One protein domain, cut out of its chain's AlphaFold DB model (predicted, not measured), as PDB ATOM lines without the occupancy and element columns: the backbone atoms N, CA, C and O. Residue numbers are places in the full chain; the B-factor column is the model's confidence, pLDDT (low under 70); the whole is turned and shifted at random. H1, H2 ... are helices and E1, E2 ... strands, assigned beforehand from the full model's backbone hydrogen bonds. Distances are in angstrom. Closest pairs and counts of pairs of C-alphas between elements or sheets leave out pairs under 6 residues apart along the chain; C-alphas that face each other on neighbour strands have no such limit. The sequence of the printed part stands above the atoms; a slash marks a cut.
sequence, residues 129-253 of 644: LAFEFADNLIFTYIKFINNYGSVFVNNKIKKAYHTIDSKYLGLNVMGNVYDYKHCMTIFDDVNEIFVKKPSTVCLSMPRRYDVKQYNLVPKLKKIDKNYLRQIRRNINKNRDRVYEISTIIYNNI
ATOM      1  N   LEU A 129     -48.344   4.463  -3.200       84.00
ATOM      2  CA  LEU A 129     -46.925   4.536  -2.814       84.00
ATOM      3  C   LEU A 129     -45.977   4.286  -3.996       84.00
ATOM      4  O   LEU A 129     -44.757   4.384  -3.865       84.00
ATOM      5  N   ALA A 130     -46.532   3.923  -5.149       89.25
ATOM      6  CA  ALA A 130     -45.811   3.744  -6.395       89.25
ATOM      7  C   ALA A 130     -46.722   4.093  -7.576       89.25
ATOM      8  O   ALA A 130     -47.947   4.011  -7.472       89.25
ATOM      9  N   PHE A 131     -46.145   4.466  -8.712       88.38
ATOM     10  CA  PHE A 131     -46.909   4.831  -9.904       88.38
ATOM     11  C   PHE A 131     -46.141   4.532 -11.187       88.38
ATOM     12  O   PHE A 131     -44.912   4.548 -11.227       88.38
ATOM     13  N   GLU A 132     -46.884   4.272 -12.259       92.56
ATOM     14  CA  GLU A 132     -46.316   4.124 -13.596       92.56
ATOM     15  C   GLU A 132     -46.036   5.503 -14.203       92.56
ATOM     16  O   GLU A 132     -46.959   6.289 -14.440       92.56
ATOM     17  N   PHE A 133     -44.761   5.803 -14.455       85.69
ATOM     18  CA  PHE A 133     -44.347   7.075 -15.061       85.69
ATOM     19  C   PHE A 133     -44.020   6.943 -16.551       85.69
ATOM     20  O   PHE A 133     -44.120   7.917 -17.292       85.69
ATOM     21  N   ALA A 134     -43.678   5.739 -17.007       88.12
ATOM     22  CA  ALA A 134     -43.455   5.405 -18.407       88.12
ATOM     23  C   ALA A 134     -43.804   3.933 -18.655       88.12
ATOM     24  O   ALA A 134     -43.902   3.166 -17.703       88.12
ATOM     25  N   ASP A 135     -43.938   3.524 -19.920       84.81
ATOM     26  CA  ASP A 135     -44.346   2.164 -20.298       84.81
ATOM     27  C   ASP A 135     -43.581   1.067 -19.530       84.81
ATOM     28  O   ASP A 135     -42.423   0.760 -19.837       84.81
ATOM     29  N   ASN A 136     -44.278   0.375 -18.623       88.06
ATOM     30  CA  ASN A 136     -43.756  -0.692 -17.759       88.06
ATOM     31  C   ASN A 136     -42.694  -0.254 -16.732       88.06
ATOM     32  O   ASN A 136     -42.051  -1.125 -16.141       88.06
ATOM     33  N   LEU A 137     -42.487   1.045 -16.528       94.25
ATOM     34  CA  LEU A 137     -41.590   1.584 -15.512       94.25
ATOM     35  C   LEU A 137     -42.402   2.200 -14.382       94.25
ATOM     36  O   LEU A 137     -43.160   3.152 -14.573       94.25
ATOM     37  N   ILE A 138     -42.213   1.633 -13.199       93.75
ATOM     38  CA  ILE A 138     -42.867   2.067 -11.974       93.75
ATOM     39  C   ILE A 138     -41.835   2.794 -11.131       93.75
ATOM     40  O   ILE A 138     -40.759   2.250 -10.884       93.75
ATOM     41  N   PHE A 139     -42.163   3.997 -10.684       91.56
ATOM     42  CA  PHE A 139     -41.434   4.655  -9.613       91.56
ATOM     43  C   PHE A 139     -42.085   4.278  -8.288       91.56
ATOM     44  O   PHE A 139     -43.311   4.236  -8.186       91.56
ATOM     45  N   THR A 140     -41.268   3.996  -7.284       88.50
ATOM     46  CA  THR A 140     -41.697   3.708  -5.916       88.50
ATOM     47  C   THR A 140     -41.134   4.763  -4.981       88.50
ATOM     48  O   THR A 140     -39.952   5.089  -5.042       88.50
ATOM     49  N   TYR A 141     -41.974   5.258  -4.079       84.50
ATOM     50  CA  TYR A 141     -41.532   6.145  -3.009       84.50
ATOM     51  C   TYR A 141     -40.607   5.416  -2.017       84.50
ATOM     52  O   TYR A 141     -39.683   5.995  -1.456       84.50
ATOM     53  N   ILE A 142     -40.815   4.109  -1.839       85.75
ATOM     54  CA  ILE A 142     -39.982   3.264  -0.978       85.75
ATOM     55  C   ILE A 142     -38.837   2.695  -1.804       85.75
ATOM     56  O   ILE A 142     -39.089   1.981  -2.781       85.75
ATOM     57  N   LYS A 143     -37.592   2.963  -1.397       87.69
ATOM     58  CA  LYS A 143     -36.412   2.496  -2.132       87.69
ATOM     59  C   LYS A 143     -36.297   0.975  -2.088       87.69
ATOM     60  O   LYS A 143     -36.701   0.304  -1.133       87.69
ATOM     61  N   PHE A 144     -35.687   0.415  -3.122       89.94
ATOM     62  CA  PHE A 144     -35.372  -1.002  -3.196       89.94
ATOM     63  C   PHE A 144     -33.884  -1.232  -3.015       89.94
ATOM     64  O   PHE A 144     -33.077  -0.694  -3.770       89.94
ATOM     65  N   ILE A 145     -33.522  -2.098  -2.074       87.06
ATOM     66  CA  ILE A 145     -32.133  -2.480  -1.839       87.06
ATOM     67  C   ILE A 145     -31.785  -3.760  -2.606       87.06
ATOM     68  O   ILE A 145     -32.540  -4.738  -2.652       87.06
ATOM     69  N   ASN A 146     -30.623  -3.726  -3.244       86.00
ATOM     70  CA  ASN A 146     -30.033  -4.768  -4.069       86.00
ATOM     71  C   ASN A 146     -28.573  -4.955  -3.661       86.00
ATOM     72  O   ASN A 146     -28.041  -4.192  -2.864       86.00
ATOM     73  N   ASN A 147     -27.911  -5.947  -4.246       83.69
ATOM     74  CA  ASN A 147     -26.458  -6.049  -4.207       83.69
ATOM     75  C   ASN A 147     -25.899  -6.245  -5.615       83.69
ATOM     76  O   ASN A 147     -26.592  -6.775  -6.496       83.69
ATOM     77  N   TYR A 148     -24.641  -5.865  -5.827       80.81
ATOM     78  CA  TYR A 148     -24.007  -6.036  -7.134       80.81
ATOM     79  C   TYR A 148     -23.905  -7.505  -7.569       80.81
ATOM     80  O   TYR A 148     -23.974  -7.811  -8.760       80.81
ATOM     81  N   GLY A 149     -23.815  -8.443  -6.621       82.31
ATOM     82  CA  GLY A 149     -23.845  -9.878  -6.912       82.31
ATOM     83  C   GLY A 149     -25.167 -10.375  -7.504       82.31
ATOM     84  O   GLY A 149     -25.228 -11.475  -8.051       82.31
ATOM     85  N   SER A 150     -26.218  -9.563  -7.442       85.62
ATOM     86  CA  SER A 150     -27.544  -9.875  -7.952       85.62
ATOM     87  C   SER A 150     -27.891  -9.132  -9.237       85.62
ATOM     88  O   SER A 150     -29.057  -9.148  -9.618       85.62
ATOM     89  N   VAL A 151     -26.931  -8.509  -9.928       90.56
ATOM     90  CA  VAL A 151     -27.198  -7.843 -11.212       90.56
ATOM     91  C   VAL A 151     -27.457  -8.879 -12.311       90.56
ATOM     92  O   VAL A 151     -26.721  -9.851 -12.491       90.56
ATOM     93  N   PHE A 152     -28.511  -8.667 -13.091       94.25
ATOM     94  CA  PHE A 152     -28.823  -9.473 -14.258       94.25
ATOM     95  C   PHE A 152     -27.907  -9.128 -15.428       94.25
ATOM     96  O   PHE A 152     -27.878  -8.002 -15.930       94.25
ATOM     97  N   VAL A 153     -27.227 -10.149 -15.949       92.19
ATOM     98  CA  VAL A 153     -26.399 -10.038 -17.149       92.19
ATOM     99  C   VAL A 153     -26.725 -11.170 -18.117       92.19
ATOM    100  O   VAL A 153     -26.715 -12.349 -17.767       92.19
ATOM    101  N   ASN A 154     -26.963 -10.816 -19.380       93.69
ATOM    102  CA  ASN A 154     -27.098 -11.767 -20.483       93.69
ATOM    103  C   ASN A 154     -26.060 -11.482 -21.587       93.69
ATOM    104  O   ASN A 154     -25.389 -10.452 -21.584       93.69
ATOM    105  N   ASN A 155     -25.957 -12.362 -22.588       92.19
ATOM    106  CA  ASN A 155     -24.976 -12.222 -23.676       92.19
ATOM    107  C   ASN A 155     -25.102 -10.924 -24.501       92.19
ATOM    108  O   ASN A 155     -24.119 -10.502 -25.108       92.19
ATOM    109  N   LYS A 156     -26.284 -10.294 -24.550       93.56
ATOM    110  CA  LYS A 156     -26.531  -9.062 -25.314       93.56
ATOM    111  C   LYS A 156     -26.099  -7.807 -24.556       93.56
ATOM    112  O   LYS A 156     -25.641  -6.855 -25.186       93.56
ATOM    113  N   ILE A 157     -26.199  -7.818 -23.226       91.81
ATOM    114  CA  ILE A 157     -25.827  -6.682 -22.366       91.81
ATOM    115  C   ILE A 157     -24.494  -6.871 -21.640       91.81
ATOM    116  O   ILE A 157     -23.967  -5.905 -21.118       91.81
ATOM    117  N   LYS A 158     -23.874  -8.060 -21.678       91.06
ATOM    118  CA  LYS A 158     -22.586  -8.341 -21.009       91.06
ATOM    119  C   LYS A 158     -21.491  -7.319 -21.322       91.06
ATOM    120  O   LYS A 158     -20.710  -6.971 -20.455       91.06
ATOM    121  N   LYS A 159     -21.443  -6.809 -22.557       86.38
ATOM    122  CA  LYS A 159     -20.472  -5.779 -22.976       86.38
ATOM    123  C   LYS A 159     -20.795  -4.365 -22.465       86.38
ATOM    124  O   LYS A 159     -20.183  -3.422 -22.953       86.38
ATOM    125  N   ALA A 160     -21.831  -4.187 -21.655       80.81
ATOM    126  CA  ALA A 160     -22.152  -2.920 -21.003       80.81
ATOM    127  C   ALA A 160     -21.565  -2.839 -19.581       80.81
ATOM    128  O   ALA A 160     -21.487  -1.745 -19.039       80.81
ATOM    129  N   TYR A 161     -21.098  -3.965 -19.030       86.81
ATOM    130  CA  TYR A 161     -20.616  -4.074 -17.654       86.81
ATOM    131  C   TYR A 161     -19.164  -4.582 -17.602       86.81
ATOM    132  O   TYR A 161     -18.717  -5.304 -18.507       86.81
ATOM    133  N   HIS A 162     -18.420  -4.198 -16.566       82.50
ATOM    134  CA  HIS A 162     -17.130  -4.778 -16.194       82.50
ATOM    135  C   HIS A 162     -17.332  -6.124 -15.486       82.50
ATOM    136  O   HIS A 162     -18.435  -6.500 -15.080       82.50
ATOM    137  N   THR A 163     -16.250  -6.890 -15.362       82.50
ATOM    138  CA  THR A 163     -16.241  -8.029 -14.442       82.50
ATOM    139  C   THR A 163     -16.053  -7.472 -13.042       82.50
ATOM    140  O   THR A 163     -15.025  -6.857 -12.779       82.50
ATOM    141  N   ILE A 164     -17.022  -7.696 -12.160       78.19
ATOM    142  CA  ILE A 164     -16.933  -7.200 -10.792       78.19
ATOM    143  C   ILE A 164     -15.975  -8.047  -9.951       78.19
ATOM    144  O   ILE A 164     -15.981  -9.280 -10.037       78.19
ATOM    145  N   ASP A 165     -15.163  -7.386  -9.129       75.88
ATOM    146  CA  ASP A 165     -14.364  -8.064  -8.112       75.88
ATOM    147  C   ASP A 165     -15.287  -8.673  -7.043       75.88
ATOM    148  O   ASP A 165     -16.255  -8.059  -6.588       75.88
ATOM    149  N   SER A 166     -14.949  -9.888  -6.617       79.31
ATOM    150  CA  SER A 166     -15.571 -10.611  -5.510       79.31
ATOM    151  C   SER A 166     -15.832  -9.763  -4.261       79.31
ATOM    152  O   SER A 166     -16.886  -9.926  -3.647       79.31
ATOM    153  N   LYS A 167     -14.930  -8.829  -3.914       78.12
ATOM    154  CA  LYS A 167     -15.086  -7.955  -2.737       78.12
ATOM    155  C   LYS A 167     -16.300  -7.025  -2.814       78.12
ATOM    156  O   LYS A 167     -16.804  -6.615  -1.777       78.12
ATOM    157  N   TYR A 168     -16.787  -6.718  -4.016       73.69
ATOM    158  CA  TYR A 168     -17.901  -5.792  -4.216       73.69
ATOM    159  C   TYR A 168     -19.255  -6.484  -4.395       73.69
ATOM    160  O   TYR A 168     -20.290  -5.829  -4.342       73.69
ATOM    161  N   LEU A 169     -19.281  -7.812  -4.563       75.00
ATOM    162  CA  LEU A 169     -20.523  -8.564  -4.789       75.00
ATOM    163  C   LEU A 169     -21.550  -8.377  -3.660       75.00
ATOM    164  O   LEU A 169     -22.752  -8.420  -3.919       75.00
ATOM    165  N   GLY A 170     -21.072  -8.199  -2.426       71.75
ATOM    166  CA  GLY A 170     -21.900  -8.015  -1.237       71.75
ATOM    167  C   GLY A 170     -22.278  -6.565  -0.935       71.75
ATOM    168  O   GLY A 170     -23.061  -6.354  -0.014       71.75
ATOM    169  N   LEU A 171     -21.748  -5.582  -1.674       73.56
ATOM    170  CA  LEU A 171     -22.098  -4.182  -1.445       73.56
ATOM    171  C   LEU A 171     -23.547  -3.927  -1.850       73.56
ATOM    172  O   LEU A 171     -23.990  -4.351  -2.926       73.56
ATOM    173  N   ASN A 172     -24.262  -3.239  -0.965       78.88
ATOM    174  CA  ASN A 172     -25.643  -2.862  -1.189       78.88
ATOM    175  C   ASN A 172     -25.728  -1.642  -2.109       78.88
ATOM    176  O   ASN A 172     -24.906  -0.735  -2.036       78.88
ATOM    177  N   VAL A 173     -26.752  -1.630  -2.951       81.31
ATOM    178  CA  VAL A 173     -27.095  -0.536  -3.865       81.31
ATOM    179  C   VAL A 173     -28.598  -0.345  -3.867       81.31
ATOM    180  O   VAL A 173     -29.349  -1.315  -3.727       81.31
ATOM    181  N   MET A 174     -29.044   0.898  -4.004       82.81
ATOM    182  CA  MET A 174     -30.456   1.256  -3.902       82.81
ATOM    183  C   MET A 174     -30.987   1.822  -5.214       82.81
ATOM    184  O   MET A 174     -30.240   2.370  -6.018       82.81
ATOM    185  N   GLY A 175     -32.288   1.675  -5.438       85.06
ATOM    186  CA  GLY A 175     -32.971   2.295  -6.568       85.06
ATOM    187  C   GLY A 175     -34.474   2.378  -6.347       85.06
ATOM    188  O   GLY A 175     -35.045   1.573  -5.612       85.06
ATOM    189  N   ASN A 176     -35.113   3.337  -7.013       88.94
ATOM    190  CA  ASN A 176     -36.541   3.644  -6.835       88.94
ATOM    191  C   ASN A 176     -37.383   3.267  -8.053       88.94
ATOM    192  O   ASN A 176     -38.554   3.623  -8.147       88.94
ATOM    193  N   VAL A 177     -36.791   2.564  -9.017       93.50
ATOM    194  CA  VAL A 177     -37.448   2.242 -10.280       93.50
ATOM    195  C   VAL A 177     -37.586   0.730 -10.425       93.50
ATOM    196  O   VAL A 177     -36.674  -0.040 -10.122       93.50
ATOM    197  N   TYR A 178     -38.745   0.295 -10.907       96.06
ATOM    198  CA  TYR A 178     -39.061  -1.097 -11.186       96.06
ATOM    199  C   TYR A 178     -39.433  -1.285 -12.651       96.06
ATOM    200  O   TYR A 178     -40.319  -0.612 -13.176       96.06
ATOM    201  N   ASP A 179     -38.810  -2.265 -13.292       96.75
ATOM    202  CA  ASP A 179     -39.237  -2.794 -14.577       96.75
ATOM    203  C   ASP A 179     -40.355  -3.818 -14.353       96.75
ATOM    204  O   ASP A 179     -40.115  -4.997 -14.071       96.75
ATOM    205  N   TYR A 180     -41.595  -3.367 -14.513       95.81
ATOM    206  CA  TYR A 180     -42.800  -4.164 -14.299       95.81
ATOM    207  C   TYR A 180     -42.920  -5.353 -15.257       95.81
ATOM    208  O   TYR A 180     -43.461  -6.412 -14.924       95.81
ATOM    209  N   LYS A 181     -42.390  -5.204 -16.474       94.81
ATOM    210  CA  LYS A 181     -42.467  -6.222 -17.525       94.81
ATOM    211  C   LYS A 181     -41.537  -7.398 -17.250       94.81
ATOM    212  O   LYS A 181     -41.877  -8.535 -17.618       94.81
ATOM    213  N   HIS A 182     -40.375  -7.119 -16.664       96.56
ATOM    214  CA  HIS A 182     -39.348  -8.111 -16.360       96.56
ATOM    215  C   HIS A 182     -39.234  -8.449 -14.871       96.56
ATOM    216  O   HIS A 182     -38.477  -9.358 -14.545       96.56
ATOM    217  N   CYS A 183     -40.016  -7.798 -14.010       96.62
ATOM    218  CA  CYS A 183     -40.023  -7.960 -12.557       96.62
ATOM    219  C   CYS A 183     -38.650  -7.692 -11.913       96.62
ATOM    220  O   CYS A 183     -38.151  -8.503 -11.131       96.62
ATOM    221  N   MET A 184     -38.002  -6.591 -12.302       96.12
ATOM    222  CA  MET A 184     -36.621  -6.274 -11.911       96.12
ATOM    223  C   MET A 184     -36.545  -4.881 -11.306       96.12
ATOM    224  O   MET A 184     -37.166  -3.950 -11.808       96.12
ATOM    225  N   THR A 185     -35.725  -4.718 -10.276       94.44
ATOM    226  CA  THR A 185     -35.349  -3.388  -9.796       94.44
ATOM    227  C   THR A 185     -34.317  -2.776 -10.734       94.44
ATOM    228  O   THR A 185     -33.427  -3.475 -11.221       94.44
ATOM    229  N   ILE A 186     -34.424  -1.473 -10.953       93.19
ATOM    230  CA  ILE A 186     -33.477  -0.658 -11.700       93.19
ATOM    231  C   ILE A 186     -32.741   0.240 -10.704       93.19
ATOM    232  O   ILE A 186     -33.371   0.844  -9.835       93.19
ATOM    233  N   PHE A 187     -31.419   0.303 -10.822       87.69
ATOM    234  CA  PHE A 187     -30.567   1.132  -9.973       87.69
ATOM    235  C   PHE A 187     -29.332   1.616 -10.734       87.69
ATOM    236  O   PHE A 187     -28.959   1.042 -11.765       87.69
ATOM    237  N   ASP A 188     -28.703   2.650 -10.188       82.31
ATOM    238  CA  ASP A 188     -27.489   3.244 -10.732       82.31
ATOM    239  C   ASP A 188     -26.247   2.684 -10.044       82.31
ATOM    240  O   ASP A 188     -26.269   2.265  -8.885       82.31
ATOM    241  N   ASP A 189     -25.157   2.610 -10.800       78.06
ATOM    242  CA  ASP A 189     -23.868   2.173 -10.282       78.06
ATOM    243  C   ASP A 189     -23.123   3.359  -9.671       78.06
ATOM    244  O   ASP A 189     -22.179   3.886 -10.250       78.06
ATOM    245  N   VAL A 190     -23.587   3.773  -8.495       67.38
ATOM    246  CA  VAL A 190     -23.086   4.953  -7.771       67.38
ATOM    247  C   VAL A 190     -21.603   4.870  -7.406       67.38
ATOM    248  O   VAL A 190     -20.957   5.892  -7.227       67.38
ATOM    249  N   ASN A 191     -21.041   3.661  -7.311       64.31
ATOM    250  CA  ASN A 191     -19.625   3.471  -6.996       64.31
ATOM    251  C   ASN A 191     -18.736   3.397  -8.250       64.31
ATOM    252  O   ASN A 191     -17.536   3.181  -8.114       64.31
ATOM    253  N   GLU A 192     -19.317   3.498  -9.451       70.19
ATOM    254  CA  GLU A 192     -18.608   3.442 -10.740       70.19
ATOM    255  C   GLU A 192     -17.744   2.169 -10.923       70.19
ATOM    256  O   GLU A 192     -16.744   2.158 -11.638       70.19
ATOM    257  N   ILE A 193     -18.121   1.056 -10.282       73.44
ATOM    258  CA  ILE A 193     -17.311  -0.178 -10.240       73.44
ATOM    259  C   ILE A 193     -17.732  -1.247 -11.255       73.44
ATOM    260  O   ILE A 193     -17.028  -2.243 -11.459       73.44
ATOM    261  N   PHE A 194     -18.923  -1.122 -11.834       80.50
ATOM    262  CA  PHE A 194     -19.601  -2.189 -12.560       80.50
ATOM    263  C   PHE A 194     -20.040  -1.797 -13.972       80.50
ATOM    264  O   PHE A 194     -19.939  -2.629 -14.878       80.50
ATOM    265  N   VAL A 195     -20.512  -0.577 -14.214       80.56
ATOM    266  CA  VAL A 195     -20.956  -0.120 -15.542       80.56
ATOM    267  C   VAL A 195     -19.804   0.491 -16.333       80.56
ATOM    268  O   VAL A 195     -19.028   1.274 -15.817       80.56
ATOM    269  N   LYS A 196     -19.714   0.180 -17.635       75.19
ATOM    270  CA  LYS A 196     -18.682   0.765 -18.524       75.19
ATOM    271  C   LYS A 196     -18.952   2.201 -18.945       75.19
ATOM    272  O   LYS A 196     -18.114   2.835 -19.576       75.19
ATOM    273  N   LYS A 197     -20.194   2.630 -18.760       69.50
ATOM    274  CA  LYS A 197     -20.715   3.929 -19.163       69.50
ATOM    275  C   LYS A 197     -21.697   4.359 -18.077       69.50
ATOM    276  O   LYS A 197     -22.669   3.617 -17.902       69.50
ATOM    277  N   PRO A 198     -21.512   5.521 -17.433       62.16
ATOM    278  CA  PRO A 198     -22.420   6.026 -16.395       62.16
ATOM    279  C   PRO A 198     -23.893   6.087 -16.840       62.16
ATOM    280  O   PRO A 198     -24.815   5.799 -16.083       62.16
ATOM    281  N   SER A 199     -24.133   6.333 -18.134       65.44
ATOM    282  CA  SER A 199     -25.474   6.322 -18.738       65.44
ATOM    283  C   SER A 199     -26.192   4.959 -18.695       65.44
ATOM    284  O   SER A 199     -27.405   4.893 -18.915       65.44
ATOM    285  N   THR A 200     -25.488   3.859 -18.408       77.25
ATOM    286  CA  THR A 200     -26.058   2.504 -18.363       77.25
ATOM    287  C   THR A 200     -26.688   2.222 -17.004       77.25
ATOM    288  O   THR A 200     -26.001   2.219 -15.992       77.25
ATOM    289  N   VAL A 201     -27.980   1.897 -16.993       87.31
ATOM    290  CA  VAL A 201     -28.668   1.414 -15.785       87.31
ATOM    291  C   VAL A 201     -28.306  -0.037 -15.471       87.31
ATOM    292  O   VAL A 201     -28.106  -0.845 -16.386       87.31
ATOM    293  N   CYS A 202     -28.313  -0.401 -14.191       91.31
ATOM    294  CA  CYS A 202     -28.257  -1.792 -13.753       91.31
ATOM    295  C   CYS A 202     -29.669  -2.359 -13.571       91.31
ATOM    296  O   CYS A 202     -30.581  -1.664 -13.130       91.31
ATOM    297  N   LEU A 203     -29.848  -3.645 -13.888       94.94
ATOM    298  CA  LEU A 203     -31.096  -4.370 -13.636       94.94
ATOM    299  C   LEU A 203     -30.834  -5.505 -12.648       94.94
ATOM    300  O   LEU A 203     -29.937  -6.313 -12.881       94.94
ATOM    301  N   SER A 204     -31.623  -5.635 -11.588       94.75
ATOM    302  CA  SER A 204     -31.483  -6.747 -10.645       94.75
ATOM    303  C   SER A 204     -32.040  -8.057 -11.206       94.75
ATOM    304  O   SER A 204     -32.962  -8.074 -12.009       94.75
ATOM    305  N   MET A 205     -31.506  -9.199 -10.785       94.25
ATOM    306  CA  MET A 205     -32.083 -10.505 -11.097       94.25
ATOM    307  C   MET A 205     -33.502 -10.576 -10.516       94.25
ATOM    308  O   MET A 205     -33.641 -10.377  -9.305       94.25
ATOM    309  N   PRO A 206     -34.532 -10.909 -11.316       94.75
ATOM    310  CA  PRO A 206     -35.889 -11.044 -10.799       94.75
ATOM    311  C   PRO A 206     -35.952 -12.165  -9.758       94.75
ATOM    312  O   PRO A 206     -35.193 -13.139  -9.839       94.75
ATOM    313  N   ARG A 207     -36.881 -12.048  -8.806       92.94
ATOM    314  CA  ARG A 207     -37.172 -13.121  -7.847       92.94
ATOM    315  C   ARG A 207     -37.532 -14.406  -8.609       92.94
ATOM    316  O   ARG A 207     -38.294 -14.380  -9.574       92.94
ATOM    317  N   ARG A 208     -37.002 -15.549  -8.178       93.00
ATOM    318  CA  ARG A 208     -37.322 -16.906  -8.651       93.00
ATOM    319  C   ARG A 208     -38.826 -17.159  -8.665       93.00
ATOM    320  O   ARG A 208     -39.311 -17.753  -9.629       93.00
ATOM    321  N   TYR A 209     -39.542 -16.681  -7.646       90.94
ATOM    322  CA  TYR A 209     -41.004 -16.731  -7.612       90.94
ATOM    323  C   TYR A 209     -41.611 -16.049  -8.851       90.94
ATOM    324  O   TYR A 209     -42.333 -16.686  -9.618       90.94
ATOM    325  N   ASP A 210     -41.213 -14.805  -9.140       94.19
ATOM    326  CA  ASP A 210     -41.695 -14.052 -10.304       94.19
ATOM    327  C   ASP A 210     -41.256 -14.677 -11.638       94.19
ATOM    328  O   ASP A 210     -42.018 -14.689 -12.607       94.19
ATOM    329  N   VAL A 211     -40.046 -15.249 -11.702       94.75
ATOM    330  CA  VAL A 211     -39.553 -15.958 -12.895       94.75
ATOM    331  C   VAL A 211     -40.479 -17.105 -13.278       94.75
ATOM    332  O   VAL A 211     -40.784 -17.256 -14.467       94.75
ATOM    333  N   LYS A 212     -40.917 -17.891 -12.287       92.06
ATOM    334  CA  LYS A 212     -41.850 -19.005 -12.471       92.06
ATOM    335  C   LYS A 212     -43.249 -18.482 -12.792       92.06
ATOM    336  O   LYS A 212     -43.792 -18.830 -13.839       92.06
ATOM    337  N   GLN A 213     -43.781 -17.601 -11.946       91.12
ATOM    338  CA  GLN A 213     -45.165 -17.134 -12.015       91.12
ATOM    339  C   GLN A 213     -45.478 -16.365 -13.305       91.12
ATOM    340  O   GLN A 213     -46.526 -16.565 -13.918       91.12
ATOM    341  N   TYR A 214     -44.553 -15.521 -13.771       92.56
ATOM    342  CA  TYR A 214     -44.752 -14.668 -14.950       92.56
ATOM    343  C   TYR A 214     -44.005 -15.150 -16.198       92.56
ATOM    344  O   TYR A 214     -43.935 -14.415 -17.195       92.56
ATOM    345  N   ASN A 215     -43.448 -16.369 -16.152       94.06
ATOM    346  CA  ASN A 215     -42.686 -17.005 -17.227       94.06
ATOM    347  C   ASN A 215     -41.673 -16.035 -17.867       94.06
ATOM    348  O   ASN A 215     -41.755 -15.689 -19.051       94.06
ATOM    349  N   LEU A 216     -40.736 -15.531 -17.058       96.00
ATOM    350  CA  LEU A 216     -39.874 -14.410 -17.452       96.00
ATOM    351  C   LEU A 216     -38.712 -14.817 -18.364       96.00
ATOM    352  O   LEU A 216     -38.208 -13.986 -19.120       96.00
ATOM    353  N   VAL A 217     -38.309 -16.092 -18.375       95.19
ATOM    354  CA  VAL A 217     -37.130 -16.578 -19.122       95.19
ATOM    355  C   VAL A 217     -37.107 -16.131 -20.599       95.19
ATOM    356  O   VAL A 217     -36.060 -15.657 -21.057       95.19
ATOM    357  N   PRO A 218     -38.204 -16.214 -21.383       95.06
ATOM    358  CA  PRO A 218     -38.210 -15.736 -22.766       95.06
ATOM    359  C   PRO A 218     -38.103 -14.211 -22.891       95.06
ATOM    360  O   PRO A 218     -37.551 -13.729 -23.882       95.06
ATOM    361  N   LYS A 219     -38.625 -13.452 -21.917       94.38
ATOM    362  CA  LYS A 219     -38.571 -11.982 -21.890       94.38
ATOM    363  C   LYS A 219     -37.155 -11.501 -21.564       94.38
ATOM    364  O   LYS A 219     -36.597 -10.707 -22.313       94.38
ATOM    365  N   LEU A 220     -36.516 -12.098 -20.557       95.50
ATOM    366  CA  LEU A 220     -35.147 -11.778 -20.130       95.50
ATOM    367  C   LEU A 220     -34.102 -11.982 -21.246       95.50
ATOM    368  O   LEU A 220     -33.142 -11.223 -21.367       95.50
ATOM    369  N   LYS A 221     -34.300 -12.970 -22.131       94.56
ATOM    370  CA  LYS A 221     -33.437 -13.194 -23.315       94.56
ATOM    371  C   LYS A 221     -33.533 -12.081 -24.369       94.56
ATOM    372  O   LYS A 221     -32.678 -11.988 -25.261       94.56
ATOM    373  N   LYS A 222     -34.597 -11.276 -24.338       94.06
ATOM    374  CA  LYS A 222     -34.821 -10.184 -25.294       94.06
ATOM    375  C   LYS A 222     -34.162  -8.880 -24.857       94.06
ATOM    376  O   LYS A 222     -33.850  -8.104 -25.748       94.06
ATOM    377  N   ILE A 223     -33.882  -8.707 -23.565       95.69
ATOM    378  CA  ILE A 223     -33.181  -7.536 -23.025       95.69
ATOM    379  C   ILE A 223     -31.836  -7.355 -23.739       95.69
ATOM    380  O   ILE A 223     -31.026  -8.286 -23.810       95.69
ATOM    381  N   ASP A 224     -31.616  -6.163 -24.283       93.81
ATOM    382  CA  ASP A 224     -30.411  -5.760 -25.001       93.81
ATOM    383  C   ASP A 224     -29.993  -4.328 -24.624       93.81
ATOM    384  O   ASP A 224     -30.598  -3.695 -23.761       93.81
ATOM    385  N   LYS A 225     -28.924  -3.815 -25.244       87.56
ATOM    386  CA  LYS A 225     -28.410  -2.473 -24.937       87.56
ATOM    387  C   LYS A 225     -29.399  -1.353 -25.281       87.56
ATOM    388  O   LYS A 225     -29.376  -0.325 -24.619       87.56
ATOM    389  N   ASN A 226     -30.243  -1.530 -26.299       87.56
ATOM    390  CA  ASN A 226     -31.239  -0.520 -26.661       87.56
ATOM    391  C   ASN A 226     -32.331  -0.443 -25.601       87.56
ATOM    392  O   ASN A 226     -32.781   0.651 -25.278       87.56
ATOM    393  N   TYR A 227     -32.696  -1.583 -25.016       93.25
ATOM    394  CA  TYR A 227     -33.619  -1.621 -23.890       93.25
ATOM    395  C   TYR A 227     -33.099  -0.828 -22.680       93.25
ATOM    396  O   TYR A 227     -33.823   0.007 -22.150       93.25
ATOM    397  N   LEU A 228     -31.829  -1.016 -22.293       88.31
ATOM    398  CA  LEU A 228     -31.224  -0.263 -21.182       88.31
ATOM    399  C   LEU A 228     -31.222   1.252 -21.442       88.31
ATOM    400  O   LEU A 228     -31.558   2.032 -20.557       88.31
ATOM    401  N   ARG A 229     -30.907   1.669 -22.676       81.88
ATOM    402  CA  ARG A 229     -30.971   3.087 -23.074       81.88
ATOM    403  C   ARG A 229     -32.390   3.639 -23.016       81.88
ATOM    404  O   ARG A 229     -32.587   4.757 -22.561       81.88
ATOM    405  N   GLN A 230     -33.379   2.862 -23.458       85.56
ATOM    406  CA  GLN A 230     -34.780   3.269 -23.399       85.56
ATOM    407  C   GLN A 230     -35.243   3.482 -21.952       85.56
ATOM    408  O   GLN A 230     -35.961   4.441 -21.690       85.56
ATOM    409  N   ILE A 231     -34.798   2.634 -21.018       86.81
ATOM    410  CA  ILE A 231     -35.064   2.829 -19.589       86.81
ATOM    411  C   ILE A 231     -34.486   4.164 -19.116       86.81
ATOM    412  O   ILE A 231     -35.236   4.976 -18.580       86.81
ATOM    413  N   ARG A 232     -33.194   4.425 -19.365       84.56
ATOM    414  CA  ARG A 232     -32.551   5.688 -18.958       84.56
ATOM    415  C   ARG A 232     -33.273   6.909 -19.534       84.56
ATOM    416  O   ARG A 232     -33.577   7.833 -18.790       84.56
ATOM    417  N   ARG A 233     -33.624   6.883 -20.825       79.00
ATOM    418  CA  ARG A 233     -34.404   7.952 -21.479       79.00
ATOM    419  C   ARG A 233     -35.718   8.224 -20.773       79.00
ATOM    420  O   ARG A 233     -36.074   9.374 -20.556       79.00
ATOM    421  N   ASN A 234     -36.449   7.163 -20.446       81.75
ATOM    422  CA  ASN A 234     -37.740   7.291 -19.793       81.75
ATOM    423  C   ASN A 234     -37.607   7.834 -18.368       81.75
ATOM    424  O   ASN A 234     -38.464   8.612 -17.966       81.75
ATOM    425  N   ILE A 235     -36.562   7.447 -17.627       80.94
ATOM    426  CA  ILE A 235     -36.272   8.002 -16.296       80.94
ATOM    427  C   ILE A 235     -36.012   9.506 -16.413       80.94
ATOM    428  O   ILE A 235     -36.726  10.290 -15.798       80.94
ATOM    429  N   ASN A 236     -35.078   9.908 -17.277       76.75
ATOM    430  CA  ASN A 236     -34.681  11.310 -17.417       76.75
ATOM    431  C   ASN A 236     -35.843  12.195 -17.893       76.75
ATOM    432  O   ASN A 236     -36.094  13.244 -17.317       76.75
ATOM    433  N   LYS A 237     -36.608  11.738 -18.892       80.12
ATOM    434  CA  LYS A 237     -37.742  12.490 -19.453       80.12
ATOM    435  C   LYS A 237     -38.879  12.744 -18.453       80.12
ATOM    436  O   LYS A 237     -39.681  13.645 -18.659       80.12
ATOM    437  N   ASN A 238     -39.023  11.905 -17.429       75.88
ATOM    438  CA  ASN A 238     -40.134  11.998 -16.479       75.88
ATOM    439  C   ASN A 238     -39.677  12.464 -15.095       75.88
ATOM    440  O   ASN A 238     -40.417  12.268 -14.134       75.88
ATOM    441  N   ARG A 239     -38.478  13.043 -14.977       77.06
ATOM    442  CA  ARG A 239     -37.884  13.402 -13.691       77.06
ATOM    443  C   ARG A 239     -38.755  14.374 -12.893       77.06
ATOM    444  O   ARG A 239     -39.110  14.046 -11.767       77.06
ATOM    445  N   ASP A 240     -39.187  15.476 -13.495       75.19
ATOM    446  CA  ASP A 240     -39.984  16.500 -12.798       75.19
ATOM    447  C   ASP A 240     -41.336  15.945 -12.354       75.19
ATOM    448  O   ASP A 240     -41.778  16.140 -11.227       75.19
ATOM    449  N   ARG A 241     -41.962  15.137 -13.215       77.31
ATOM    450  CA  ARG A 241     -43.194  14.419 -12.875       77.31
ATOM    451  C   ARG A 241     -42.979  13.444 -11.718       77.31
ATOM    452  O   ARG A 241     -43.881  13.232 -10.910       77.31
ATOM    453  N   VAL A 242     -41.815  12.796 -11.668       78.31
ATOM    454  CA  VAL A 242     -41.461  11.898 -10.571       78.31
ATOM    455  C   VAL A 242     -41.277  12.672  -9.272       78.31
ATOM    456  O   VAL A 242     -41.787  12.221  -8.246       78.31
ATOM    457  N   TYR A 243     -40.624  13.829  -9.327       76.44
ATOM    458  CA  TYR A 243     -40.472  14.734  -8.193       76.44
ATOM    459  C   TYR A 243     -41.837  15.213  -7.675       76.44
ATOM    460  O   TYR A 243     -42.173  14.955  -6.523       76.44
ATOM    461  N   GLU A 244     -42.689  15.759  -8.550       77.31
ATOM    462  CA  GLU A 244     -44.034  16.242  -8.202       77.31
ATOM    463  C   GLU A 244     -44.867  15.162  -7.493       77.31
ATOM    464  O   GLU A 244     -45.443  15.386  -6.425       77.31
ATOM    465  N   ILE A 245     -44.912  13.951  -8.058       73.56
ATOM    466  CA  ILE A 245     -45.681  12.857  -7.459       73.56
ATOM    467  C   ILE A 245     -45.037  12.379  -6.155       73.56
ATOM    468  O   ILE A 245     -45.764  12.043  -5.223       73.56
ATOM    469  N   SER A 246     -43.707  12.369  -6.045       76.69
ATOM    470  CA  SER A 246     -43.026  12.010  -4.793       76.69
ATOM    471  C   SER A 246     -43.410  12.957  -3.660       76.69
ATOM    472  O   SER A 246     -43.744  12.484  -2.574       76.69
ATOM    473  N   THR A 247     -43.482  14.260  -3.935       75.56
ATOM    474  CA  THR A 247     -43.949  15.278  -2.983       75.56
ATOM    475  C   THR A 247     -45.407  15.055  -2.584       75.56
ATOM    476  O   THR A 247     -45.752  15.113  -1.403       75.56
ATOM    477  N   ILE A 248     -46.284  14.714  -3.534       76.81
ATOM    478  CA  ILE A 248     -47.681  14.362  -3.232       76.81
ATOM    479  C   ILE A 248     -47.756  13.128  -2.320       76.81
ATOM    480  O   ILE A 248     -48.541  13.107  -1.372       76.81
ATOM    481  N   ILE A 249     -46.959  12.092  -2.594       78.50
ATOM    482  CA  ILE A 249     -46.934  10.867  -1.785       78.50
ATOM    483  C   ILE A 249     -46.422  11.166  -0.376       78.50
ATOM    484  O   ILE A 249     -47.071  10.752   0.584       78.50
ATOM    485  N   TYR A 250     -45.323  11.917  -0.253       79.94
ATOM    486  CA  TYR A 250     -44.796  12.397   1.024       79.94
ATOM    487  C   TYR A 250     -45.909  13.088   1.823       79.94
ATOM    488  O   TYR A 250     -46.283  12.634   2.906       79.94
ATOM    489  N   ASN A 251     -46.544  14.102   1.238       75.00
ATOM    490  CA  ASN A 251     -47.613  14.848   1.895       75.00
ATOM    491  C   ASN A 251     -48.791  13.947   2.292       75.00
ATOM    492  O   ASN A 251     -49.343  14.094   3.377       75.00
ATOM    493  N   ASN A 252     -49.161  12.958   1.480       78.69
ATOM    494  CA  ASN A 252     -50.225  12.015   1.834       78.69
ATOM    495  C   ASN A 252     -49.854  11.093   3.008       78.69
ATOM    496  O   ASN A 252     -50.729  10.750   3.799       78.69
ATOM    497  N   ILE A 253     -48.586  10.692   3.132       76.69
ATOM    498  CA  ILE A 253     -48.110   9.852   4.244       76.69
ATOM    499  C   ILE A 253     -48.099  10.646   5.554       76.69
ATOM    500  O   ILE A 253     -48.493  10.113   6.595       76.69
TER     501      ILE A 253
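AT A GLANCE: This is residues 129 to 253 of the 644 residues of an uncharacterized protein of Methanosphaera sp (UniProt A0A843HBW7). A strongly twisted, curled sheet of four strands, E1 to E4, has two helices, H3 and H4, over one face, one following the other round a corner at Asn 238. Two short helices, H1 and H2, lie off the sheet, and a long loop, residues 148 to 171, reaches the end of the long axis opposite H4. The 125 printed residues hold four named strands followed by four named helices, a mixed class; the sheet's order is E1 E2 E3 E4, antiparallel throughout. The whole is compact, with a radius of gyration of the C-alphas of 14.6 A and spans of 42 by 32 by 25 A.

HOW THE PARTS SIT: Start at E1, residues 130 to 134, an edge strand, and go on to E2, residues 137 to 147, its hairpin partner; N 131 and O 139 are 2.9 A apart, within hydrogen-bond range. E2 bends by 106 degrees at residue 141. It forms a hairpin with E3, residues 172 to 179, where N 146 and O 173 are 2.8 A apart; E3 bends by 78 degrees at residue 176. E3 forms a hairpin with the other edge strand, E4, residues 184 to 187, with N 186 and O 177 at 2.8 A. These four make a meander, each strand the antiparallel neighbour of the one before. Residues 202 to 203 pair with 186 to 187 of E4, antiparallel. Next come H1, residues 208 to 213, and H2, residues 217 to 220, close but not clearly touching: the closest C-alphas, of Val 211 and Val 217, are 6.7 A apart. Neither is on the sheet. H3, residues 225 to 237, is on the sheet at a height of 8.9 A; it lies over E2, only just slantwise at 58 degrees on the local plane. H4, residues 239 to 253, is on the same face at a height of 8.8 A and runs across E2 at 79 degrees on the local plane; their closest C-alphas, of Tyr 141 and Ser 246, are 6.3 A apart. H3 and H4 meet only through their link. In H1, H3 and H4 every O i to N i+4 pair is within hydrogen-bond range; H2 is too short for one.

IN THESE COORDINATES: Find C-alpha 130 at (-45.811, 3.744, -6.395), where E1 begins. E2 measures 20.4 A from first to last C-alpha and E3 19.1 A. H3 begins at C-alpha 225, (-28.410, -2.473, -24.937), and measures 18.5 A; H4 measures 20.9 A and ends at C-alpha 253, (-48.110, 9.852, 4.244).

THE WHOLE: Look for the two C-alphas farthest apart at Asn 155 and Asn 251, 43.6 A. The printed part has no cut. The links E2 to E3, 24 residues, and E4 to H1, 20 residues, are long. Residues 190 to 191 and 197 to 199 have pLDDT under 70.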